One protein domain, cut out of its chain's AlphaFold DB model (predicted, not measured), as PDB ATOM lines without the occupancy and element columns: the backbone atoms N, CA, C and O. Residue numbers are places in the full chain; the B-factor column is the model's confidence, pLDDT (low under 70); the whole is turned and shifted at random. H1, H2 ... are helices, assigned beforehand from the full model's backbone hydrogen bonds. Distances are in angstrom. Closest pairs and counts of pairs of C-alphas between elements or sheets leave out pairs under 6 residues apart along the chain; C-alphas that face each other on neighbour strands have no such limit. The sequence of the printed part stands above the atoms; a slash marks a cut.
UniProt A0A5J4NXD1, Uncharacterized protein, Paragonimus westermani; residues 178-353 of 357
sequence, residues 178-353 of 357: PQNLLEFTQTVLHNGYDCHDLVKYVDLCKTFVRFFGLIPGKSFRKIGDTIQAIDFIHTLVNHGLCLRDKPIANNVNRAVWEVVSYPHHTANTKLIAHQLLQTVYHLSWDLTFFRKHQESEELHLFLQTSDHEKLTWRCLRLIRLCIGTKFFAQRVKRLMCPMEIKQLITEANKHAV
ATOM      1  N   PRO A 178     -23.188 -65.983-126.022       86.44
ATOM      2  CA  PRO A 178     -22.227 -65.457-125.042       86.44
ATOM      3  C   PRO A 178     -22.826 -64.951-123.730       86.44
ATOM      4  O   PRO A 178     -22.324 -65.275-122.657       86.44
ATOM      5  N   GLN A 179     -23.918 -64.188-123.818       89.25
ATOM      6  CA  GLN A 179     -24.586 -63.606-122.654       89.25
ATOM      7  C   GLN A 179     -25.141 -64.694-121.727       89.25
ATOM      8  O   GLN A 179     -24.868 -64.693-120.530       89.25
ATOM      9  N   ASN A 180     -25.840 -65.677-122.297       90.00
ATOM     10  CA  ASN A 180     -26.393 -66.800-121.543       90.00
ATOM     11  C   ASN A 180     -25.282 -67.655-120.926       90.00
ATOM     12  O   ASN A 180     -25.416 -68.126-119.801       90.00
ATOM     13  N   LEU A 181     -24.168 -67.842-121.643       90.69
ATOM     14  CA  LEU A 181     -23.006 -68.557-121.124       90.69
ATOM     15  C   LEU A 181     -22.398 -67.834-119.915       90.69
ATOM     16  O   LEU A 181     -22.049 -68.479-118.925       90.69
ATOM     17  N   LEU A 182     -22.289 -66.506-119.972       91.50
ATOM     18  CA  LEU A 182     -21.806 -65.688-118.862       91.50
ATOM     19  C   LEU A 182     -22.730 -65.802-117.641       91.50
ATOM     20  O   LEU A 182     -22.257 -66.120-116.551       91.50
ATOM     21  N   GLU A 183     -24.038 -65.620-117.823       92.06
ATOM     22  CA  GLU A 183     -25.042 -65.727-116.753       92.06
ATOM     23  C   GLU A 183     -25.076 -67.130-116.131       92.06
ATOM     24  O   GLU A 183     -25.119 -67.288-114.906       92.06
ATOM     25  N   PHE A 184     -24.975 -68.163-116.968       91.19
ATOM     26  CA  PHE A 184     -24.840 -69.549-116.536       91.19
ATOM     27  C   PHE A 184     -23.581 -69.748-115.685       91.19
ATOM     28  O   PHE A 184     -23.664 -70.289-114.583       91.19
ATOM     29  N   THR A 185     -22.428 -69.248-116.148       92.44
ATOM     30  CA  THR A 185     -21.160 -69.304-115.399       92.44
ATOM     31  C   THR A 185     -21.307 -68.653-114.032       92.44
ATOM     32  O   THR A 185     -20.963 -69.253-113.015       92.44
ATOM     33  N   GLN A 186     -21.851 -67.435-113.995       92.56
ATOM     34  CA  GLN A 186     -22.061 -66.682-112.762       92.56
ATOM     35  C   GLN A 186     -22.952 -67.454-111.791       92.56
ATOM     36  O   GLN A 186     -22.600 -67.599-110.622       92.56
ATOM     37  N   THR A 187     -24.061 -68.011-112.279       92.00
ATOM     38  CA  THR A 187     -25.007 -68.788-111.470       92.00
ATOM     39  C   THR A 187     -24.351 -70.034-110.874       92.00
ATOM     40  O   THR A 187     -24.445 -70.282-109.670       92.00
ATOM     41  N   VAL A 188     -23.631 -70.802-111.696       91.62
ATOM     42  CA  VAL A 188     -22.953 -72.038-111.280       91.62
ATOM     43  C   VAL A 188     -21.886 -71.755-110.215       91.62
ATOM     44  O   VAL A 188     -21.849 -72.423-109.178       91.62
ATOM     45  N   LEU A 189     -21.055 -70.728-110.419       92.94
ATOM     46  CA  LEU A 189     -20.023 -70.331-109.455       92.94
ATOM     47  C   LEU A 189     -20.621 -69.757-108.165       92.94
ATOM     48  O   LEU A 189     -20.143 -70.065-107.068       92.94
ATOM     49  N   HIS A 190     -21.698 -68.975-108.268       90.81
ATOM     50  CA  HIS A 190     -22.418 -68.444-107.111       90.81
ATOM     51  C   HIS A 190     -22.974 -69.560-106.216       90.81
ATOM     52  O   HIS A 190     -22.896 -69.485-104.983       90.81
ATOM     53  N   ASN A 191     -23.477 -70.624-106.845       89.88
ATOM     54  CA  ASN A 191     -24.012 -71.802-106.170       89.88
ATOM     55  C   ASN A 191     -22.929 -72.736-105.620       89.88
ATOM     56  O   ASN A 191     -23.246 -73.735-104.975       89.88
ATOM     57  N   GLY A 192     -21.658 -72.367-105.781       88.81
ATOM     58  CA  GLY A 192     -20.537 -72.996-105.100       88.81
ATOM     59  C   GLY A 192     -19.733 -73.962-105.943       88.81
ATOM     60  O   GLY A 192     -18.934 -74.702-105.371       88.81
ATOM     61  N   TYR A 193     -19.919 -73.968-107.263       91.06
ATOM     62  CA  TYR A 193     -19.025 -74.687-108.158       91.06
ATOM     63  C   TYR A 193     -17.605 -74.124-108.056       91.06
ATOM     64  O   TYR A 193     -17.403 -72.926-107.844       91.06
ATOM     65  N   ASP A 194     -16.614 -74.994-108.194       91.12
ATOM     66  CA  ASP A 194     -15.219 -74.598-108.115       91.12
ATOM     67  C   ASP A 194     -14.748 -73.991-109.447       91.12
ATOM     68  O   ASP A 194     -14.695 -74.661-110.481       91.12
ATOM     69  N   CYS A 195     -14.384 -72.706-109.440       91.38
ATOM     70  CA  CYS A 195     -13.876 -72.046-110.643       91.38
ATOM     71  C   CYS A 195     -12.550 -72.647-111.141       91.38
ATOM     72  O   CYS A 195     -12.256 -72.545-112.331       91.38
ATOM     73  N   HIS A 196     -11.760 -73.305-110.281       90.62
ATOM     74  CA  HIS A 196     -10.561 -74.028-110.710       90.62
ATOM     75  C   HIS A 196     -10.905 -75.218-111.577       90.62
ATOM     76  O   HIS A 196     -10.269 -75.409-112.609       90.62
ATOM     77  N   ASP A 197     -11.920 -75.978-111.190       88.56
ATOM     78  CA  ASP A 197     -12.347 -77.138-111.961       88.56
ATOM     79  C   ASP A 197     -12.845 -76.697-113.333       88.56
ATOM     80  O   ASP A 197     -12.440 -77.262-114.345       88.56
ATOM     81  N   LEU A 198     -13.614 -75.605-113.399       89.88
ATOM     82  CA  LEU A 198     -14.029 -75.021-114.676       89.88
ATOM     83  C   LEU A 198     -12.815 -74.721-115.566       89.88
ATOM     84  O   LEU A 198     -12.749 -75.192-116.697       89.88
ATOM     85  N   VAL A 199     -11.822 -73.984-115.059       91.44
ATOM     86  CA  VAL A 199     -10.664 -73.548-115.863       91.44
ATOM     87  C   VAL A 199      -9.677 -74.687-116.165       91.44
ATOM     88  O   VAL A 199      -8.910 -74.591-117.125       91.44
ATOM     89  N   LYS A 200      -9.692 -75.782-115.395       88.25
ATOM     90  CA  LYS A 200      -8.920 -76.996-115.699       88.25
ATOM     91  C   LYS A 200      -9.470 -77.744-116.910       88.25
ATOM     92  O   LYS A 200      -8.684 -78.225-117.721       88.25
ATOM     93  N   TYR A 201     -10.795 -77.835-117.038       83.25
ATOM     94  CA  TYR A 201     -11.442 -78.570-118.130       83.25
ATOM     95  C   TYR A 201     -11.744 -77.703-119.358       83.25
ATOM     96  O   TYR A 201     -11.883 -78.226-120.464       83.25
ATOM     97  N   VAL A 202     -11.825 -76.382-119.192       87.69
ATOM     98  CA  VAL A 202     -12.202 -75.450-120.259       87.69
ATOM     99  C   VAL A 202     -10.994 -74.653-120.730       87.69
ATOM    100  O   VAL A 202     -10.459 -73.837-119.989       87.69
ATOM    101  N   ASP A 203     -10.614 -74.800-121.999       91.38
ATOM    102  CA  ASP A 203      -9.662 -73.891-122.648       91.38
ATOM    103  C   ASP A 203     -10.362 -72.556-122.956       91.38
ATOM    104  O   ASP A 203     -11.300 -72.502-123.757       91.38
ATOM    105  N   LEU A 204      -9.928 -71.479-122.296       93.56
ATOM    106  CA  LEU A 204     -10.581 -70.172-122.378       93.56
ATOM    107  C   LEU A 204     -10.468 -69.565-123.779       93.56
ATOM    108  O   LEU A 204     -11.444 -69.019-124.282       93.56
ATOM    109  N   CYS A 205      -9.326 -69.725-124.451       92.38
ATOM    110  CA  CYS A 205      -9.163 -69.266-125.828       92.38
ATOM    111  C   CYS A 205     -10.107 -70.027-126.769       92.38
ATOM    112  O   CYS A 205     -10.767 -69.407-127.597       92.38
ATOM    113  N   LYS A 206     -10.247 -71.355-126.623       91.75
ATOM    114  CA  LYS A 206     -11.218 -72.127-127.428       91.75
ATOM    115  C   LYS A 206     -12.661 -71.713-127.147       91.75
ATOM    116  O   LYS A 206     -13.454 -71.615-128.081       91.75
ATOM    117  N   THR A 207     -12.996 -71.434-125.890       91.38
ATOM    118  CA  THR A 207     -14.294 -70.862-125.508       91.38
ATOM    119  C   THR A 207     -14.517 -69.516-126.193       91.38
ATOM    120  O   THR A 207     -15.565 -69.295-126.796       91.38
ATOM    121  N   PHE A 208     -13.515 -68.638-126.199       93.75
ATOM    122  CA  PHE A 208     -13.611 -67.346-126.873       93.75
ATOM    123  C   PHE A 208     -13.769 -67.478-128.384       93.75
ATOM    124  O   PHE A 208     -14.564 -66.753-128.970       93.75
ATOM    125  N   VAL A 209     -13.093 -68.437-129.016       91.50
ATOM    126  CA  VAL A 209     -13.267 -68.711-130.451       91.50
ATOM    127  C   VAL A 209     -14.681 -69.198-130.747       91.50
ATOM    128  O   VAL A 209     -15.310 -68.751-131.705       91.50
ATOM    129  N   ARG A 210     -15.185 -70.128-129.929       89.12
ATOM    130  CA  ARG A 210     -16.466 -70.797-130.172       89.12
ATOM    131  C   ARG A 210     -17.667 -69.900-129.891       89.12
ATOM    132  O   ARG A 210     -18.644 -69.977-130.627       89.12
ATOM    133  N   PHE A 211     -17.602 -69.099-128.833       89.44
ATOM    134  CA  PHE A 211     -18.754 -68.348-128.338       89.44
ATOM    135  C   PHE A 211     -18.562 -66.841-128.505       89.44
ATOM    136  O   PHE A 211     -19.438 -66.173-129.035       89.44
ATOM    137  N   PHE A 212     -17.392 -66.309-128.158       88.00
ATOM    138  CA  PHE A 212     -17.124 -64.867-128.119       88.00
ATOM    139  C   PHE A 212     -16.410 -64.354-129.381       88.00
ATOM    140  O   PHE A 212     -15.664 -63.390-129.325       88.00
ATOM    141  N   GLY A 213     -16.567 -65.011-130.533       87.69
ATOM    142  CA  GLY A 213     -16.093 -64.475-131.813       87.69
ATOM    143  C   GLY A 213     -14.587 -64.179-131.922       87.69
ATOM    144  O   GLY A 213     -14.207 -63.388-132.787       87.69
ATOM    145  N   LEU A 214     -13.725 -64.782-131.094       89.00
ATOM    146  CA  LEU A 214     -12.271 -64.633-131.210       89.00
ATOM    147  C   LEU A 214     -11.766 -65.297-132.499       89.00
ATOM    148  O   LEU A 214     -12.101 -66.444-132.805       89.00
ATOM    149  N   ILE A 215     -10.917 -64.594-133.244       85.88
ATOM    150  CA  ILE A 215     -10.149 -65.150-134.357       85.88
ATOM    151  C   ILE A 215      -8.696 -65.292-133.879       85.88
ATOM    152  O   ILE A 215      -8.048 -64.261-133.676       85.88
ATOM    153  N   PRO A 216      -8.178 -66.524-133.697       79.88
ATOM    154  CA  PRO A 216      -6.848 -66.754-133.129       79.88
ATOM    155  C   PRO A 216      -5.750 -65.983-133.861       79.88
ATOM    156  O   PRO A 216      -5.703 -66.001-135.093       79.88
ATOM    157  N   GLY A 217      -4.879 -65.309-133.107       71.00
ATOM    158  CA  GLY A 217      -3.766 -64.528-133.658       71.00
ATOM    159  C   GLY A 217      -4.186 -63.279-134.440       71.00
ATOM    160  O   GLY A 217      -3.339 -62.629-135.047       71.00
ATOM    161  N   LYS A 218      -5.482 -62.946-134.454       75.75
ATOM    162  CA  LYS A 218      -5.983 -61.677-134.975       75.75
ATOM    163  C   LYS A 218      -6.612 -60.875-133.851       75.75
ATOM    164  O   LYS A 218      -6.004 -59.933-133.363       75.75
ATOM    165  N   SER A 219      -7.875 -61.163-133.548       77.31
ATOM    166  CA  SER A 219      -8.739 -60.220-132.848       77.31
ATOM    167  C   SER A 219     -10.149 -60.778-132.629       77.31
ATOM    168  O   SER A 219     -10.556 -61.742-133.283       77.31
ATOM    169  N   PHE A 220     -10.927 -60.134-131.762       86.88
ATOM    170  CA  PHE A 220     -12.368 -60.354-131.626       86.88
ATOM    171  C   PHE A 220     -13.129 -59.744-132.814       86.88
ATOM    172  O   PHE A 220     -12.745 -58.711-133.362       86.88
ATOM    173  N   ARG A 221     -14.235 -60.364-133.238       86.00
ATOM    174  CA  ARG A 221     -15.038 -59.848-134.366       86.00
ATOM    175  C   ARG A 221     -15.716 -58.517-134.054       86.00
ATOM    176  O   ARG A 221     -15.859 -57.687-134.949       86.00
ATOM    177  N   LYS A 222     -16.167 -58.330-132.813       87.88
ATOM    178  CA  LYS A 222     -16.886 -57.134-132.364       87.88
ATOM    179  C   LYS A 222     -16.399 -56.719-130.986       87.88
ATOM    180  O   LYS A 222     -16.066 -57.560-130.160       87.88
ATOM    181  N   ILE A 223     -16.471 -55.418-130.708       86.75
ATOM    182  CA  ILE A 223     -16.114 -54.873-129.395       86.75
ATOM    183  C   ILE A 223     -16.996 -55.421-128.263       86.75
ATOM    184  O   ILE A 223     -16.514 -55.627-127.155       86.75
ATOM    185  N   GLY A 224     -18.274 -55.705-128.551       88.00
ATOM    186  CA  GLY A 224     -19.187 -56.337-127.596       88.00
ATOM    187  C   GLY A 224     -18.714 -57.729-127.173       88.00
ATOM    188  O   GLY A 224     -18.797 -58.061-125.995       88.00
ATOM    189  N   ASP A 225     -18.133 -58.494-128.101       88.75
ATOM    190  CA  ASP A 225     -17.599 -59.820-127.802       88.75
ATOM    191  C   ASP A 225     -16.352 -59.721-126.903       88.75
ATOM    192  O   ASP A 225     -16.197 -60.504-125.966       88.75
ATOM    193  N   THR A 226     -15.497 -58.711-127.131       89.50
ATOM    194  CA  THR A 226     -14.348 -58.406-126.262       89.50
ATOM    195  C   THR A 226     -14.799 -58.068-124.841       89.50
ATOM    196  O   THR A 226     -14.230 -58.588-123.884       89.50
ATOM    197  N   ILE A 227     -15.829 -57.224-124.685       91.06
ATOM    198  CA  ILE A 227     -16.379 -56.853-123.368       91.06
ATOM    199  C   ILE A 227     -16.911 -58.094-122.647       91.06
ATOM    200  O   ILE A 227     -16.560 -58.336-121.499       91.06
ATOM    201  N   GLN A 228     -17.679 -58.935-123.335       91.94
ATOM    202  CA  GLN A 228     -18.213 -60.158-122.739       91.94
ATOM    203  C   GLN A 228     -17.110 -61.167-122.372       91.94
ATOM    204  O   GLN A 228     -17.214 -61.844-121.350       91.94
ATOM    205  N   ALA A 229     -16.029 -61.253-123.154       92.50
ATOM    206  CA  ALA A 229     -14.865 -62.071-122.813       92.50
ATOM    207  C   ALA A 229     -14.113 -61.528-121.583       92.50
ATOM    208  O   ALA A 229     -13.713 -62.302-120.711       92.50
ATOM    209  N   ILE A 230     -13.966 -60.202-121.477       92.75
ATOM    210  CA  ILE A 230     -13.442 -59.514-120.288       92.75
ATOM    211  C   ILE A 230     -14.301 -59.851-119.061       92.75
ATOM    212  O   ILE A 230     -13.767 -60.307-118.047       92.75
ATOM    213  N   ASP A 231     -15.623 -59.709-119.170       93.56
ATOM    214  CA  ASP A 231     -16.583 -59.994-118.096       93.56
ATOM    215  C   ASP A 231     -16.560 -61.466-117.673       93.56
ATOM    216  O   ASP A 231     -16.704 -61.788-116.489       93.56
ATOM    217  N   PHE A 232     -16.323 -62.373-118.620       94.75
ATOM    218  CA  PHE A 232     -16.159 -63.794-118.341       94.75
ATOM    219  C   PHE A 232     -14.927 -64.061-117.466       94.75
ATOM    220  O   PHE A 232     -15.024 -64.754-116.451       94.75
ATOM    221  N   ILE A 233     -13.771 -63.471-117.792       94.88
ATOM    222  CA  ILE A 233     -12.555 -63.636-116.977       94.88
ATOM    223  C   ILE A 233     -12.728 -62.944-115.623       94.88
ATOM    224  O   ILE A 233     -12.400 -63.541-114.594       94.88
ATOM    225  N   HIS A 234     -13.290 -61.732-115.592       93.12
ATOM    226  CA  HIS A 234     -13.614 -61.054-114.338       93.12
ATOM    227  C   HIS A 234     -14.550 -61.885-113.471       93.12
ATOM    228  O   HIS A 234     -14.332 -61.972-112.271       93.12
ATOM    229  N   THR A 235     -15.541 -62.560-114.052       94.06
ATOM    230  CA  THR A 235     -16.427 -63.467-113.315       94.06
ATOM    231  C   THR A 235     -15.628 -64.569-112.620       94.06
ATOM    232  O   THR A 235     -15.844 -64.815-111.432       94.06
ATOM    233  N   LEU A 236     -14.673 -65.197-113.312       95.00
ATOM    234  CA  LEU A 236     -13.818 -66.229-112.718       95.00
ATOM    235  C   LEU A 236     -12.937 -65.655-111.599       95.00
ATOM    236  O   LEU A 236     -12.870 -66.221-110.504       95.00
ATOM    237  N   VAL A 237     -12.302 -64.503-111.839       93.25
ATOM    238  CA  VAL A 237     -11.503 -63.791-110.830       93.25
ATOM    239  C   VAL A 237     -12.364 -63.426-109.618       93.25
ATOM    240  O   VAL A 237     -11.989 -63.731-108.489       93.25
ATOM    241  N   ASN A 238     -13.560 -62.887-109.810       92.25
ATOM    242  CA  ASN A 238     -14.450 -62.484-108.722       92.25
ATOM    243  C   ASN A 238     -14.957 -63.674-107.895       92.25
ATOM    244  O   ASN A 238     -15.307 -63.517-106.727       92.25
ATOM    245  N   HIS A 239     -14.921 -64.882-108.461       92.88
ATOM    246  CA  HIS A 239     -15.246 -66.138-107.780       92.88
ATOM    247  C   HIS A 239     -14.007 -66.894-107.281       92.88
ATOM    248  O   HIS A 239     -14.031 -68.112-107.107       92.88
ATOM    249  N   GLY A 240     -12.922 -66.171-107.002       90.69
ATOM    250  CA  GLY A 240     -11.802 -66.706-106.233       90.69
ATOM    251  C   GLY A 240     -10.723 -67.397-107.053       90.69
ATOM    252  O   GLY A 240      -9.839 -67.999-106.445       90.69
ATOM    253  N   LEU A 241     -10.740 -67.295-108.392       92.06
ATOM    254  CA  LEU A 241      -9.721 -67.905-109.253       92.06
ATOM    255  C   LEU A 241      -8.315 -67.572-108.739       92.06
ATOM    256  O   LEU A 241      -7.890 -66.414-108.707       92.06
ATOM    257  N   CYS A 242      -7.618 -68.610-108.281       84.88
ATOM    258  CA  CYS A 242      -6.241 -68.535-107.809       84.88
ATOM    259  C   CYS A 242      -5.284 -69.014-108.908       84.88
ATOM    260  O   CYS A 242      -5.380 -70.150-109.369       84.88
ATOM    261  N   LEU A 243      -4.336 -68.165-109.301       89.88
ATOM    262  CA  LEU A 243      -3.394 -68.406-110.400       89.88
ATOM    263  C   LEU A 243      -2.071 -69.007-109.891       89.88
ATOM    264  O   LEU A 243      -0.977 -68.538-110.213       89.88
ATOM    265  N   ARG A 244      -2.188 -70.014-109.017       89.19
ATOM    266  CA  ARG A 244      -1.054 -70.785-108.481       89.19
ATOM    267  C   ARG A 244      -0.762 -72.022-109.325       89.19
ATOM    268  O   ARG A 244       0.399 -72.347-109.547       89.19
ATOM    269  N   ASP A 245      -1.814 -72.716-109.749       88.94
ATOM    270  CA  ASP A 245      -1.706 -73.894-110.604       88.94
ATOM    271  C   ASP A 245      -1.265 -73.459-112.011       88.94
ATOM    272  O   ASP A 245      -1.887 -72.590-112.625       88.94
ATOM    273  N   LYS A 246      -0.164 -74.031-112.504       89.50
ATOM    274  CA  LYS A 246       0.503 -73.597-113.736       89.50
ATOM    275  C   LYS A 246      -0.385 -73.788-114.978       89.50
ATOM    276  O   LYS A 246      -0.499 -72.834-115.748       89.50
ATOM    277  N   PRO A 247      -1.037 -74.948-115.194       91.25
ATOM    278  CA  PRO A 247      -2.073 -75.113-116.212       91.25
ATOM    279  C   PRO A 247      -3.153 -74.023-116.195       91.25
ATOM    280  O   PRO A 247      -3.410 -73.412-117.232       91.25
ATOM    281  N   ILE A 248      -3.734 -73.734-115.024       92.44
ATOM    282  CA  ILE A 248      -4.779 -72.709-114.869       92.44
ATOM    283  C   ILE A 248      -4.218 -71.328-115.215       92.44
ATOM    284  O   ILE A 248      -4.794 -70.614-116.033       92.44
ATOM    285  N   ALA A 249      -3.073 -70.965-114.631       92.94
ATOM    286  CA  ALA A 249      -2.426 -69.680-114.866       92.94
ATOM    287  C   ALA A 249      -2.106 -69.477-116.353       92.94
ATOM    288  O   ALA A 249      -2.435 -68.438-116.911       92.94
ATOM    289  N   ASN A 250      -1.551 -70.481-117.034       92.19
ATOM    290  CA  ASN A 250      -1.264 -70.404-118.468       92.19
ATOM    291  C   ASN A 250      -2.528 -70.278-119.325       92.19
ATOM    292  O   ASN A 250      -2.515 -69.582-120.339       92.19
ATOM    293  N   ASN A 251      -3.613 -70.958-118.953       94.12
ATOM    294  CA  ASN A 251      -4.889 -70.854-119.653       94.12
ATOM    295  C   ASN A 251      -5.451 -69.425-119.560       94.12
ATOM    296  O   ASN A 251      -5.752 -68.807-120.579       94.12
ATOM    297  N   VAL A 252      -5.482 -68.866-118.347       95.00
ATOM    298  CA  VAL A 252      -5.962 -67.502-118.078       95.00
ATOM    299  C   VAL A 252      -5.059 -66.453-118.714       95.00
ATOM    300  O   VAL A 252      -5.552 -65.571-119.407       95.00
ATOM    301  N   ASN A 253      -3.743 -66.561-118.539       93.00
ATOM    302  CA  ASN A 253      -2.787 -65.586-119.059       93.00
ATOM    303  C   ASN A 253      -2.853 -65.477-120.588       93.00
ATOM    304  O   ASN A 253      -2.852 -64.367-121.114       93.00
ATOM    305  N   ARG A 254      -2.979 -66.607-121.301       91.81
ATOM    306  CA  ARG A 254      -3.188 -66.600-122.760       91.81
ATOM    307  C   ARG A 254      -4.494 -65.904-123.139       91.81
ATOM    308  O   ARG A 254      -4.487 -65.048-124.013       91.81
ATOM    309  N   ALA A 255      -5.590 -66.229-122.458       93.06
ATOM    310  CA  ALA A 255      -6.897 -65.637-122.733       93.06
ATOM    311  C   ALA A 255      -6.921 -64.118-122.495       93.06
ATOM    312  O   ALA A 255      -7.454 -63.372-123.311       93.06
ATOM    313  N   VAL A 256      -6.297 -63.653-121.411       92.69
ATOM    314  CA  VAL A 256      -6.140 -62.222-121.110       92.69
ATOM    315  C   VAL A 256      -5.282 -61.535-122.166       92.69
ATOM    316  O   VAL A 256      -5.608 -60.431-122.589       92.69
ATOM    317  N   TRP A 257      -4.209 -62.182-122.623       90.38
ATOM    318  CA  TRP A 257      -3.342 -61.618-123.653       90.38
ATOM    319  C   TRP A 257      -4.069 -61.402-124.986       90.38
ATOM    320  O   TRP A 257      -3.940 -60.332-125.577       90.38
ATOM    321  N   GLU A 258      -4.888 -62.363-125.423       89.56
ATOM    322  CA  GLU A 258      -5.737 -62.227-126.622       89.56
ATOM    323  C   GLU A 258      -6.718 -61.046-126.505       89.56
ATOM    324  O   GLU A 258      -6.965 -60.331-127.473       89.56
ATOM    325  N   VAL A 259      -7.256 -60.804-125.306       89.88
ATOM    326  CA  VAL A 259      -8.161 -59.679-125.025       89.88
ATOM    327  C   VAL A 259      -7.427 -58.337-125.059       89.88
ATOM    328  O   VAL A 259      -7.915 -57.374-125.653       89.88
ATOM    329  N   VAL A 260      -6.261 -58.248-124.421       87.75
ATOM    330  CA  VAL A 260      -5.482 -57.001-124.348       87.75
ATOM    331  C   VAL A 260      -4.935 -56.622-125.718       87.75
ATOM    332  O   VAL A 260      -5.015 -55.455-126.088       87.75
ATOM    333  N   SER A 261      -4.480 -57.607-126.495       82.94
ATOM    334  CA  SER A 261      -3.886 -57.410-127.823       82.94
ATOM    335  C   SER A 261      -4.898 -56.982-128.900       82.94
ATOM    336  O   SER A 261      -4.531 -56.830-130.063       82.94
ATOM    337  N   TYR A 262      -6.174 -56.791-128.546       81.50
ATOM    338  CA  TYR A 262      -7.222 -56.343-129.461       81.50
ATOM    339  C   TYR A 262      -6.918 -54.929-130.013       81.50
ATOM    340  O   TYR A 262      -6.929 -53.951-129.263       81.50
ATOM    341  N   PRO A 263      -6.698 -54.762-131.331       78.31
ATOM    342  CA  PRO A 263      -6.229 -53.497-131.905       78.31
ATOM    343  C   PRO A 263      -7.292 -52.391-131.946       78.31
ATOM    344  O   PRO A 263      -6.956 -51.220-132.100       78.31
ATOM    345  N   HIS A 264      -8.578 -52.733-131.829       81.75
ATOM    346  CA  HIS A 264      -9.690 -51.789-131.999       81.75
ATOM    347  C   HIS A 264     -10.377 -51.425-130.680       81.75
ATOM    348  O   HIS A 264     -11.573 -51.130-130.658       81.75
ATOM    349  N   HIS A 265      -9.641 -51.460-129.566       82.12
ATOM    350  CA  HIS A 265     -10.170 -50.984-128.291       82.12
ATOM    351  C   HIS A 265     -10.613 -49.520-128.398       82.12
ATOM    352  O   HIS A 265      -9.876 -48.650-128.863       82.12
ATOM    353  N   THR A 266     -11.802 -49.223-127.885       86.12
ATOM    354  CA  THR A 266     -12.148 -47.861-127.460       86.12
ATOM    355  C   THR A 266     -11.337 -47.489-126.219       86.12
ATOM    356  O   THR A 266     -10.868 -48.365-125.496       86.12
ATOM    357  N   ALA A 267     -11.222 -46.198-125.900       85.44
ATOM    358  CA  ALA A 267     -10.529 -45.757-124.685       85.44
ATOM    359  C   ALA A 267     -11.042 -46.471-123.414       85.44
ATOM    360  O   ALA A 267     -10.247 -46.898-122.577       85.44
ATOM    361  N   ASN A 268     -12.361 -46.675-123.310       87.00
ATOM    362  CA  ASN A 268     -12.975 -47.371-122.179       87.00
ATOM    363  C   ASN A 268     -12.648 -48.876-122.158       87.00
ATOM    364  O   ASN A 268     -12.260 -49.412-121.128       87.00
ATOM    365  N   THR A 269     -12.761 -49.570-123.292       85.62
ATOM    366  CA  THR A 269     -12.458 -51.016-123.342       85.62
ATOM    367  C   THR A 269     -10.975 -51.301-123.151       85.62
ATOM    368  O   THR A 269     -10.630 -52.250-122.448       85.62
ATOM    369  N   LYS A 270     -10.100 -50.416-123.651       87.06
ATOM    370  CA  LYS A 270      -8.665 -50.451-123.360       87.06
ATOM    371  C   LYS A 270      -8.431 -50.367-121.854       87.06
ATOM    372  O   LYS A 270      -7.713 -51.204-121.318       87.06
ATOM    373  N   LEU A 271      -9.061 -49.408-121.171       86.88
ATOM    374  CA  LEU A 271      -8.932 -49.241-119.721       86.88
ATOM    375  C   LEU A 271      -9.327 -50.516-118.962       86.88
ATOM    376  O   LEU A 271      -8.548 -50.991-118.137       86.88
ATOM    377  N   ILE A 272     -10.490 -51.096-119.268       88.69
ATOM    378  CA  ILE A 272     -10.980 -52.299-118.577       88.69
ATOM    379  C   ILE A 272     -10.065 -53.502-118.868       88.69
ATOM    380  O   ILE A 272      -9.684 -54.225-117.948       88.69
ATOM    381  N   ALA A 273      -9.618 -53.685-120.115       88.25
ATOM    382  CA  ALA A 273      -8.669 -54.741-120.469       88.25
ATOM    383  C   ALA A 273      -7.329 -54.600-119.719       88.25
ATOM    384  O   ALA A 273      -6.774 -55.593-119.248       88.25
ATOM    385  N   HIS A 274      -6.828 -53.371-119.550       86.94
ATOM    386  CA  HIS A 274      -5.605 -53.109-118.784       86.94
ATOM    387  C   HIS A 274      -5.798 -53.373-117.286       86.94
ATOM    388  O   HIS A 274      -4.916 -53.950-116.651       86.94
ATOM    389  N   GLN A 275      -6.953 -53.013-116.717       86.25
ATOM    390  CA  GLN A 275      -7.292 -53.344-115.327       86.25
ATOM    391  C   GLN A 275      -7.354 -54.861-115.109       86.25
ATOM    392  O   GLN A 275      -6.847 -55.367-114.101       86.25
ATOM    393  N   LEU A 276      -7.923 -55.603-116.063       89.94
ATOM    394  CA  LEU A 276      -7.951 -57.063-116.023       89.94
ATOM    395  C   LEU A 276      -6.535 -57.651-116.079       89.94
ATOM    396  O   LEU A 276      -6.188 -58.489-115.244       89.94
ATOM    397  N   LEU A 277      -5.702 -57.181-117.014       89.94
ATOM    398  CA  LEU A 277      -4.304 -57.597-117.134       89.94
ATOM    399  C   LEU A 277      -3.531 -57.353-115.839       89.94
ATOM    400  O   LEU A 277      -2.859 -58.258-115.347       89.94
ATOM    401  N   GLN A 278      -3.678 -56.167-115.252       87.12
ATOM    402  CA  GLN A 278      -3.055 -55.819-113.980       87.12
ATOM    403  C   GLN A 278      -3.488 -56.768-112.855       87.12
ATOM    404  O   GLN A 278      -2.655 -57.270-112.098       87.12
ATOM    405  N   THR A 279      -4.789 -57.034-112.757       88.25
ATOM    406  CA  THR A 279      -5.359 -57.927-111.742       88.25
ATOM    407  C   THR A 279      -4.784 -59.337-111.875       88.25
ATOM    408  O   THR A 279      -4.295 -59.915-110.904       88.25
ATOM    409  N   VAL A 280      -4.765 -59.881-113.091       91.25
ATOM    410  CA  VAL A 280      -4.251 -61.227-113.379       91.25
ATOM    411  C   VAL A 280      -2.739 -61.309-113.159       91.25
ATOM    412  O   VAL A 280      -2.259 -62.280-112.567       91.25
ATOM    413  N   TYR A 281      -1.988 -60.279-113.549       89.56
ATOM    414  CA  TYR A 281      -0.551 -60.180-113.299       89.56
ATOM    415  C   TYR A 281      -0.240 -60.248-111.800       89.56
ATOM    416  O   TYR A 281       0.563 -61.073-111.364       89.56
ATOM    417  N   HIS A 282      -0.915 -59.434-110.984       87.38
ATOM    418  CA  HIS A 282      -0.657 -59.396-109.547       87.38
ATOM    419  C   HIS A 282      -1.182 -60.622-108.792       87.38
ATOM    420  O   HIS A 282      -0.599 -60.990-107.769       87.38
ATOM    421  N   LEU A 283      -2.248 -61.272-109.274       89.31
ATOM    422  CA  LEU A 283      -2.765 -62.518-108.696       89.31
ATOM    423  C   LEU A 283      -1.946 -63.760-109.092       89.31
ATOM    424  O   LEU A 283      -2.016 -64.776-108.394       89.31
ATOM    425  N   SER A 284      -1.149 -63.681-110.158       89.38
ATOM    426  CA  SER A 284      -0.282 -64.768-110.622       89.38
ATOM    427  C   SER A 284       0.867 -65.055-109.654       89.38
ATOM    428  O   SER A 284       1.490 -64.152-109.091       89.38
ATOM    429  N   TRP A 285       1.149 -66.343-109.437       86.81
ATOM    430  CA  TRP A 285       2.339 -66.795-108.699       86.81
ATOM    431  C   TRP A 285       3.533 -67.032-109.627       86.81
ATOM    432  O   TRP A 285       4.677 -66.833-109.224       86.81
ATOM    433  N   ASP A 286       3.253 -67.431-110.867       84.56
ATOM    434  CA  ASP A 286       4.238 -67.639-111.921       84.56
ATOM    435  C   ASP A 286       4.130 -66.511-112.958       84.56
ATOM    436  O   ASP A 286       3.121 -66.372-113.649       84.56
ATOM    437  N   LEU A 287       5.183 -65.698-113.059       84.38
ATOM    438  CA  LEU A 287       5.265 -64.576-113.997       84.38
ATOM    439  C   LEU A 287       6.015 -64.930-115.290       84.38
ATOM    440  O   LEU A 287       6.258 -64.048-116.110       84.38
ATOM    441  N   THR A 288       6.403 -66.193-115.500       86.50
ATOM    442  CA  THR A 288       7.177 -66.619-116.682       86.50
ATOM    443  C   THR A 288       6.486 -66.284-118.000       86.50
ATOM    444  O   THR A 288       7.166 -65.902-118.950       86.50
ATOM    445  N   PHE A 289       5.153 -66.363-118.061       85.56
ATOM    446  CA  PHE A 289       4.380 -65.947-119.232       85.56
ATOM    447  C   PHE A 289       4.584 -64.459-119.561       85.56
ATOM    448  O   PHE A 289       4.893 -64.113-120.699       85.56
ATOM    449  N   PHE A 290       4.465 -63.588-118.556       83.81
ATOM    450  CA  PHE A 290       4.612 -62.141-118.727       83.81
ATOM    451  C   PHE A 290       6.058 -61.738-119.012       83.81
ATOM    452  O   PHE A 290       6.291 -60.809-119.773       83.81
ATOM    453  N   ARG A 291       7.043 -62.478-118.479       83.06
ATOM    454  CA  ARG A 291       8.464 -62.259-118.800       83.06
ATOM    455  C   ARG A 291       8.759 -62.378-120.294       83.06
ATOM    456  O   ARG A 291       9.567 -61.619-120.804       83.06
ATOM    457  N   LYS A 292       8.075 -63.283-121.000       83.81
ATOM    458  CA  LYS A 292       8.226 -63.447-122.457       83.81
ATOM    459  C   LYS A 292       7.680 -62.272-123.271       83.81
ATOM    460  O   LYS A 292       8.017 -62.161-124.438       83.81
ATOM    461  N   HIS A 293       6.851 -61.430-122.661       81.44
ATOM    462  CA  HIS A 293       6.215 -60.281-123.299       81.44
ATOM    463  C   HIS A 293       6.679 -58.959-122.664       81.44
ATOM    464  O   HIS A 293       6.018 -57.942-122.813       81.44
ATOM    465  N   GLN A 294       7.801 -58.957-121.935       72.50
ATOM    466  CA  GLN A 294       8.272 -57.800-121.162       72.50
ATOM    467  C   GLN A 294       8.502 -56.529-121.979       72.50
ATOM    468  O   GLN A 294       8.421 -55.451-121.406       72.50
ATOM    469  N   GLU A 295       8.778 -56.667-123.273       73.75
ATOM    470  CA  GLU A 295       9.007 -55.556-124.201       73.75
ATOM    471  C   GLU A 295       7.707 -54.859-124.638       73.75
ATOM    472  O   GLU A 295       7.757 -53.843-125.324       73.75
ATOM    473  N   SER A 296       6.535 -55.386-124.262       77.69
ATOM    474  CA  SER A 296       5.255 -54.759-124.590       77.69
ATOM    475  C   SER A 296       4.996 -53.536-123.704       77.69
ATOM    476  O   SER A 296       5.152 -53.572-122.477       77.69
ATOM    477  N   GLU A 297       4.570 -52.441-124.337       75.44
ATOM    478  CA  GLU A 297       4.245 -51.178-123.663       75.44
ATOM    479  C   GLU A 297       3.172 -51.367-122.580       75.44
ATOM    480  O   GLU A 297       3.211 -50.712-121.535       75.44
ATOM    481  N   GLU A 298       2.254 -52.315-122.786       73.06
ATOM    482  CA  GLU A 298       1.180 -52.653-121.855       73.06
ATOM    483  C   GLU A 298       1.715 -53.142-120.503       73.06
ATOM    484  O   GLU A 298       1.123 -52.831-119.472       73.06
ATOM    485  N   LEU A 299       2.833 -53.879-120.476       75.06
ATOM    486  CA  LEU A 299       3.393 -54.454-119.246       75.06
ATOM    487  C   LEU A 299       4.352 -53.510-118.509       75.06
ATOM    488  O   LEU A 299       4.472 -53.598-117.280       75.06
ATOM    489  N   HIS A 300       5.001 -52.586-119.222       70.12
ATOM    490  CA  HIS A 300       5.954 -51.634-118.641       70.12
ATOM    491  C   HIS A 300       5.330 -50.741-117.556       70.12
ATOM    492  O   HIS A 300       5.984 -50.432-116.557       70.12
ATOM    493  N   LEU A 301       4.044 -50.402-117.697       65.50
ATOM    494  CA  LEU A 301       3.291 -49.589-116.734       65.50
ATOM    495  C   LEU A 301       3.101 -50.272-115.366       65.50
ATOM    496  O   LEU A 301       2.962 -49.592-114.350       65.50
ATOM    497  N   PHE A 302       3.119 -51.608-115.291       66.75
ATOM    498  CA  PHE A 302       2.841 -52.338-114.042       66.75
ATOM    499  C   PHE A 302       4.085 -52.594-113.189       66.75
ATOM    500  O   PHE A 302       3.989 -52.773-111.968       66.75
ATOM    501  N   LEU A 303       5.262 -52.579-113.816       63.00
ATOM    502  CA  LEU A 303       6.550 -52.775-113.145       63.00
ATOM    503  C   LEU A 303       6.904 -51.615-112.197       63.00
ATOM    504  O   LEU A 303       7.727 -51.793-111.304       63.00
ATOM    505  N   GLN A 304       6.242 -50.463-112.346       65.00
ATOM    506  CA  GLN A 304       6.440 -49.256-111.534       65.00
ATOM    507  C   GLN A 304       5.537 -49.185-110.286       65.00
ATOM    508  O   GLN A 304       5.429 -48.138-109.652       65.00
ATOM    509  N   THR A 305       4.865 -50.280-109.916       69.25
ATOM    510  CA  THR A 305       4.018 -50.326-108.710       69.25
ATOM    511  C   THR A 305       4.830 -50.159-107.422       69.25
ATOM    512  O   THR A 305       5.953 -50.659-107.300       69.25
ATOM    513  N   SER A 306       4.252 -49.460-106.441       74.94
ATOM    514  CA  SER A 306       4.910 -49.190-105.155       74.94
ATOM    515  C   SER A 306       5.067 -50.464-104.314       74.94
ATOM    516  O   SER A 306       4.302 -51.423-104.455       74.94
ATOM    517  N   ASP A 307       6.034 -50.491-103.393       75.56
ATOM    518  CA  ASP A 307       6.252 -51.667-102.535       75.56
ATOM    519  C   ASP A 307       5.067 -51.957-101.604       75.56
ATOM    520  O   ASP A 307       4.752 -53.121-101.341       75.56
ATOM    521  N   HIS A 308       4.345 -50.914-101.190       76.44
ATOM    522  CA  HIS A 308       3.104 -51.055-100.433       76.44
ATOM    523  C   HIS A 308       2.021 -51.780-101.249       76.44
ATOM    524  O   HIS A 308       1.413 -52.737-100.773       76.44
ATOM    525  N   GLU A 309       1.819 -51.399-102.515       77.94
ATOM    526  CA  GLU A 309       0.869 -52.083-103.404       77.94
ATOM    527  C   GLU A 309       1.251 -53.554-103.613       77.94
ATOM    528  O   GLU A 309       0.389 -54.433-103.551       77.94
ATOM    529  N   LYS A 310       2.544 -53.850-103.805       81.50
ATOM    530  CA  LYS A 310       3.034 -55.233-103.935       81.50
ATOM    531  C   LYS A 310       2.708 -56.069-102.695       81.50
ATOM    532  O   LYS A 310       2.313 -57.234-102.837       81.50
ATOM    533  N   LEU A 311       2.851 -55.495-101.497       84.38
ATOM    534  CA  LEU A 311       2.485 -56.156-100.244       84.38
ATOM    535  C   LEU A 311       0.978 -56.426-100.187       84.38
ATOM    536  O   LEU A 311       0.590 -57.567 -99.931       84.38
ATOM    537  N   THR A 312       0.136 -55.441-100.512       85.44
ATOM    538  CA  THR A 312      -1.325 -55.616-100.550       85.44
ATOM    539  C   THR A 312      -1.733 -56.754-101.479       85.44
ATOM    540  O   THR A 312      -2.483 -57.642-101.078       85.44
ATOM    541  N   TRP A 313      -1.189 -56.799-102.697       86.88
ATOM    542  CA  TRP A 313      -1.462 -57.878-103.650       86.88
ATOM    543  C   TRP A 313      -0.982 -59.248-103.165       86.88
ATOM    544  O   TRP A 313      -1.617 -60.273-103.427       86.88
ATOM    545  N   ARG A 314       0.139 -59.305-102.438       87.81
ATOM    546  CA  ARG A 314       0.611 -60.542-101.806       87.81
ATOM    547  C   ARG A 314      -0.346 -61.007-100.707       87.81
ATOM    548  O   ARG A 314      -0.710 -62.182-100.704       87.81
ATOM    549  N   CYS A 315      -0.790 -60.106 -99.834       89.31
ATOM    550  CA  CYS A 315      -1.787 -60.406 -98.806       89.31
ATOM    551  C   CYS A 315      -3.102 -60.877 -99.435       89.31
ATOM    552  O   CYS A 315      -3.625 -61.921 -99.057       89.31
ATOM    553  N   LEU A 316      -3.583 -60.172-100.460       90.25
ATOM    554  CA  LEU A 316      -4.803 -60.511-101.184       90.25
ATOM    555  C   LEU A 316      -4.747 -61.921-101.784       90.25
ATOM    556  O   LEU A 316      -5.683 -62.704-101.616       90.25
ATOM    557  N   ARG A 317      -3.634 -62.275-102.440       90.88
ATOM    558  CA  ARG A 317      -3.409 -63.629-102.971       90.88
ATOM    559  C   ARG A 317      -3.485 -64.695-101.883       90.88
ATOM    560  O   ARG A 317      -4.126 -65.720-102.096       90.88
ATOM    561  N   LEU A 318      -2.836 -64.463-100.742       91.19
ATOM    562  CA  LEU A 318      -2.822 -65.412 -99.626       91.19
ATOM    563  C   LEU A 318      -4.210 -65.560 -98.995       91.19
ATOM    564  O   LEU A 318      -4.656 -66.682 -98.785       91.19
ATOM    565  N   ILE A 319      -4.925 -64.455 -98.775       92.00
ATOM    566  CA  ILE A 319      -6.296 -64.476 -98.251       92.00
ATOM    567  C   ILE A 319      -7.204 -65.281 -99.183       92.00
ATOM    568  O   ILE A 319      -7.894 -66.195 -98.737       92.00
ATOM    569  N   ARG A 320      -7.172 -64.995-100.489       92.56
ATOM    570  CA  ARG A 320      -7.982 -65.713-101.483       92.56
ATOM    571  C   ARG A 320      -7.628 -67.199-101.551       92.56
ATOM    572  O   ARG A 320      -8.528 -68.028-101.653       92.56
ATOM    573  N   LEU A 321      -6.345 -67.541-101.420       91.25
ATOM    574  CA  LEU A 321      -5.889 -68.929-101.321       91.25
ATOM    575  C   LEU A 321      -6.464 -69.632-100.080       91.25
ATOM    576  O   LEU A 321      -6.935 -70.759-100.195       91.25
ATOM    577  N   CYS A 322      -6.462 -68.975 -98.918       92.06
ATOM    578  CA  CYS A 322      -7.022 -69.526 -97.680       92.06
ATOM    579  C   CYS A 322      -8.548 -69.683 -97.735       92.06
ATOM    580  O   CYS A 322      -9.084 -70.634 -97.172       92.06
ATOM    581  N   ILE A 323      -9.251 -68.770 -98.410       93.44
ATOM    582  CA  ILE A 323     -10.704 -68.865 -98.600       93.44
ATOM    583  C   ILE A 323     -11.050 -70.056 -99.498       93.44
ATOM    584  O   ILE A 323     -12.046 -70.739 -99.245       93.44
ATOM    585  N   GLY A 324     -10.227 -70.325-100.514       91.44
ATOM    586  CA  GLY A 324     -10.486 -71.344-101.525       91.44
ATOM    587  C   GLY A 324     -11.596 -70.940-102.498       91.44
ATOM    588  O   GLY A 324     -12.349 -70.001-102.273       91.44
ATOM    589  N   THR A 325     -11.700 -71.657-103.603       91.06
ATOM    590  CA  THR A 325     -12.521 -71.303-104.773       91.06
ATOM    591  C   THR A 325     -13.965 -71.793-104.659       91.06
ATOM    592  O   THR A 325     -14.907 -71.073-104.989       91.06
ATOM    593  N   LYS A 326     -14.172 -72.994-104.109       91.81
ATOM    594  CA  LYS A 326     -15.508 -73.545-103.853       91.81
ATOM    595  C   LYS A 326     -16.287 -72.672-102.858       91.81
ATOM    596  O   LYS A 326     -15.833 -72.437-101.737       91.81
ATOM    597  N   PHE A 327     -17.488 -72.230-103.240       92.25
ATOM    598  CA  PHE A 327     -18.323 -71.297-102.461       92.25
ATOM    599  C   PHE A 327     -17.634 -69.959-102.115       92.25
ATOM    600  O   PHE A 327     -17.982 -69.339-101.106       92.25
ATOM    601  N   PHE A 328     -16.675 -69.491-102.928       94.38
ATOM    602  CA  PHE A 328     -15.852 -68.309-102.627       94.38
ATOM    603  C   PHE A 328     -16.677 -67.084-102.205       94.38
ATOM    604  O   PHE A 328     -16.499 -66.578-101.098       94.38
ATOM    605  N   ALA A 329     -17.647 -66.655-103.022       91.38
ATOM    606  CA  ALA A 329     -18.464 -65.473-102.731       91.38
ATOM    607  C   ALA A 329     -19.227 -65.593-101.396       91.38
ATOM    608  O   ALA A 329     -19.328 -64.634-100.630       91.38
ATOM    609  N   GLN A 330     -19.732 -66.789-101.074       92.06
ATOM    610  CA  GLN A 330     -20.427 -67.041 -99.810       92.06
ATOM    611  C   GLN A 330     -19.461 -67.019 -98.619       92.06
ATOM    612  O   GLN A 330     -19.803 -66.494 -97.559       92.06
ATOM    613  N   ARG A 331     -18.245 -67.554 -98.788       94.56
ATOM    614  CA  ARG A 331     -17.199 -67.533 -97.756       94.56
ATOM    615  C   ARG A 331     -16.712 -66.115 -97.482       94.56
ATOM    616  O   ARG A 331     -16.625 -65.743 -96.317       94.56
ATOM    617  N   VAL A 332     -16.507 -65.299 -98.520       93.75
ATOM    618  CA  VAL A 332     -16.150 -63.878 -98.376       93.75
ATOM    619  C   VAL A 332     -17.228 -63.113 -97.607       93.75
ATOM    620  O   VAL A 332     -16.918 -62.388 -96.662       93.75
ATOM    621  N   LYS A 333     -18.513 -63.315 -97.942       93.12
ATOM    622  CA  LYS A 333     -19.632 -62.672 -97.228       93.12
ATOM    623  C   LYS A 333     -19.620 -62.959 -95.721       93.12
ATOM    624  O   LYS A 333     -19.962 -62.067 -94.944       93.12
ATOM    625  N   ARG A 334     -19.193 -64.160 -95.316       93.88
ATOM    626  CA  ARG A 334     -19.117 -64.614 -93.915       93.88
ATOM    627  C   ARG A 334     -17.888 -64.116 -93.150       93.88
ATOM    628  O   ARG A 334     -17.832 -64.318 -91.940       93.88
ATOM    629  N   LEU A 335     -16.915 -63.484 -93.810       93.25
ATOM    630  CA  LEU A 335     -15.750 -62.924 -93.124       93.25
ATOM    631  C   LEU A 335     -16.170 -61.797 -92.169       93.25
ATOM    632  O   LEU A 335     -17.014 -60.962 -92.504       93.25
ATOM    633  N   MET A 336     -15.547 -61.755 -90.994       93.25
ATOM    634  CA  MET A 336     -15.757 -60.711 -89.987       93.25
ATOM    635  C   MET A 336     -14.850 -59.508 -90.280       93.25
ATOM    636  O   MET A 336     -13.912 -59.227 -89.544       93.25
ATOM    637  N   CYS A 337     -15.086 -58.836 -91.407       91.25
ATOM    638  CA  CYS A 337     -14.348 -57.642 -91.823       91.25
ATOM    639  C   CYS A 337     -15.270 -56.611 -92.508       91.25
ATOM    640  O   CYS A 337     -16.378 -56.975 -92.926       91.25
ATOM    641  N   PRO A 338     -14.836 -55.338 -92.624       92.94
ATOM    642  CA  PRO A 338     -15.568 -54.291 -93.338       92.94
ATOM    643  C   PRO A 338     -15.891 -54.656 -94.794       92.94
ATOM    644  O   PRO A 338     -15.206 -55.475 -95.419       92.94
ATOM    645  N   MET A 339     -16.938 -54.039 -95.345       89.19
ATOM    646  CA  MET A 339     -17.429 -54.338 -96.695       89.19
ATOM    647  C   MET A 339     -16.393 -53.998 -97.771       89.19
ATOM    648  O   MET A 339     -16.265 -54.719 -98.754       89.19
ATOM    649  N   GLU A 340     -15.596 -52.962 -97.543       88.19
ATOM    650  CA  GLU A 340     -14.516 -52.503 -98.414       88.19
ATOM    651  C   GLU A 340     -13.440 -53.586 -98.561       88.19
ATOM    652  O   GLU A 340     -12.971 -53.868 -99.662       88.19
ATOM    653  N   ILE A 341     -13.102 -54.272 -97.460       88.75
ATOM    654  CA  ILE A 341     -12.164 -55.400 -97.481       88.75
ATOM    655  C   ILE A 341     -12.789 -56.592 -98.214       88.75
ATOM    656  O   ILE A 341     -12.109 -57.255 -98.994       88.75
ATOM    657  N   LYS A 342     -14.087 -56.862 -98.023       91.81
ATOM    658  CA  LYS A 342     -14.795 -57.928 -98.759       91.81
ATOM    659  C   LYS A 342     -14.825 -57.659-100.264       91.81
ATOM    660  O   LYS A 342     -14.592 -58.584-101.043       91.81
ATOM    661  N   GLN A 343     -15.080 -56.416-100.668       90.12
ATOM    662  CA  GLN A 343     -15.040 -55.977-102.064       90.12
ATOM    663  C   GLN A 343     -13.632 -56.125-102.631       90.12
ATOM    664  O   GLN A 343     -13.474 -56.751-103.673       90.12
ATOM    665  N   LEU A 344     -12.604 -55.685-101.901       88.94
ATOM    666  CA  LEU A 344     -11.213 -55.871-102.307       88.94
ATOM    667  C   LEU A 344     -10.859 -57.355-102.494       88.94
ATOM    668  O   LEU A 344     -10.269 -57.721-103.508       88.94
ATOM    669  N   ILE A 345     -11.252 -58.221-101.551       91.38
ATOM    670  CA  ILE A 345     -11.059 -59.676-101.643       91.38
ATOM    671  C   ILE A 345     -11.757 -60.253-102.874       91.38
ATOM    672  O   ILE A 345     -11.182 -61.113-103.543       91.38
ATOM    673  N   THR A 346     -12.973 -59.790-103.164       90.62
ATOM    674  CA  THR A 346     -13.806 -60.298-104.259       90.62
ATOM    675  C   THR A 346     -13.288 -59.825-105.608       90.62
ATOM    676  O   THR A 346     -12.840 -60.643-106.404       90.62
ATOM    677  N   GLU A 347     -13.311 -58.515-105.833       86.62
ATOM    678  CA  GLU A 347     -13.057 -57.869-107.123       86.62
ATOM    679  C   GLU A 347     -11.577 -57.821-107.481       86.62
ATOM    680  O   GLU A 347     -11.231 -57.663-108.649       86.62
ATOM    681  N   ALA A 348     -10.702 -57.929-106.476       79.69
ATOM    682  CA  ALA A 348      -9.269 -57.766-106.644       79.69
ATOM    683  C   ALA A 348      -8.934 -56.487-107.437       79.69
ATOM    684  O   ALA A 348      -8.115 -56.518-108.343       79.69
ATOM    685  N   ASN A 349      -9.592 -55.365-107.121       69.31
ATOM    686  CA  ASN A 349      -9.439 -54.108-107.852       69.31
ATOM    687  C   ASN A 349      -8.593 -53.090-107.068       69.31
ATOM    688  O   ASN A 349      -8.804 -52.846-105.877       69.31
ATOM    689  N   LYS A 350      -7.660 -52.444-107.778       55.97
ATOM    690  CA  LYS A 350      -6.748 -51.408-107.285       55.97
ATOM    691  C   LYS A 350      -7.468 -50.208-106.649       55.97
ATOM    692  O   LYS A 350      -6.973 -49.664-105.667       55.97
ATOM    693  N   HIS A 351      -8.639 -49.807-107.149       52.59
ATOM    694  CA  HIS A 351      -9.342 -48.618-106.635       52.59
ATOM    695  C   HIS A 351      -9.879 -48.780-105.201       52.59
ATOM    696  O   HIS A 351     -10.019 -47.786-104.490       52.59
ATOM    697  N   ALA A 352     -10.112 -50.015-104.746       44.91
ATOM    698  CA  ALA A 352     -10.499 -50.297-103.362       44.91
ATOM    699  C   ALA A 352      -9.303 -50.243-102.388       44.91
ATOM    700  O   ALA A 352      -9.481 -49.962-101.207       44.91
ATOM    701  N   VAL A 353      -8.075 -50.459-102.881       44.72
ATOM    702  CA  VAL A 353      -6.842 -50.467-102.068       44.72
ATOM    703  C   VAL A 353      -6.492 -49.075-101.540       44.72
ATOM    704  O   VAL A 353      -6.004 -48.951-100.423       44.72
TER     705      VAL A 353
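AT A GLANCE: This is residues 178 to 353 of the 357 residues of an uncharacterized protein of Paragonimus westermani (UniProt A0A5J4NXD1). A bundle of three helices, H4, H5 and H6, running up and down side by side, makes the core, and a second group of helices, H9, H10, H11 and the short H12, covers one end of it, with H9 crossing the end of H6. H1 runs alongside H4, and the short H2 and H3 pack on H5. The printed part has 176 residues with twelve named helices, H1 to H12 in order along the chain, and no named strand; the class is all helix. It is compact, with a radius of gyration of the C-alphas of 15.5 A, and spans 45 by 38 by 29 A.

IN THESE COORDINATES: The longest helices by residues are H6, residues 267 to 283, 24.4 A long from C-alpha 267 at (-10.529, -45.757, -124.685), and H9, residues 307 to 323, 24.5 A long. H4 holds residues 223 to 238, 22.1 A, and H5 residues 246 to 260, 20.6 A. H1, residues 178 to 190, is 18.2 A long and begins at C-alpha 178 at (-22.227, -65.457, -125.042). The shorter ones are H2, 195 to 201; H3, 204 to 210; H7, 288 to 291; H8, 297 to 300; H10, 328 to 333; H11, 339 to 347; and H12, 350 to 353, ending at C-alpha 353 at (-6.842, -50.467, -102.068).

HOW THE PARTS SIT: H5 and H6 form a helical hairpin at a shallow tilt of 16 degrees, closest at the C-alphas of Val 260 and Ala 273, 5.5 A apart. H4 and H5 form another at 31 degrees, closest at Thr 226 and Val 259, C-alphas 6.4 A apart. H1 touches H4 at a shallow tilt of 7 degrees, the same way, with the C-alphas of Leu 182 and Phe 232 6.0 A apart. H2 touches H5, about perpendicular at 87 degrees, closest at the C-alphas of Lys 200 and Ile 248, 6.0 A. H3 touches H5 at the C-alphas of Cys 205 and Ala 255, 5.3 A. H7 is close to H5 but not clearly touching, and H8 likewise to H6. H9 touches H6 with residues 310 to 317 alone, only just about perpendicular at 71 degrees, closest at the C-alphas of Leu 283 and Arg 317, 5.9 A. H10 and H11 form a helical hairpin, and H11 touches H12 at the C-alphas of Leu 344 and Ala 352, 5.7 A. Every O i to N i+4 pair is within hydrogen-bond range in H1 to H6 and H9 to H11; H7, H8 and H12 are too short for such a pair.

THE WHOLE: The C-alphas farthest apart, those of Lys 218 and Met 336, are 46.0 A apart. The printed part has no cut. The link from H3 to H4 is long, and in it residues 214 to 215 pair antiparallel with 219 to 220. The mean pLDDT of the printed part is 86.7; residues 301 to 305 and 349 to 353 are under 70.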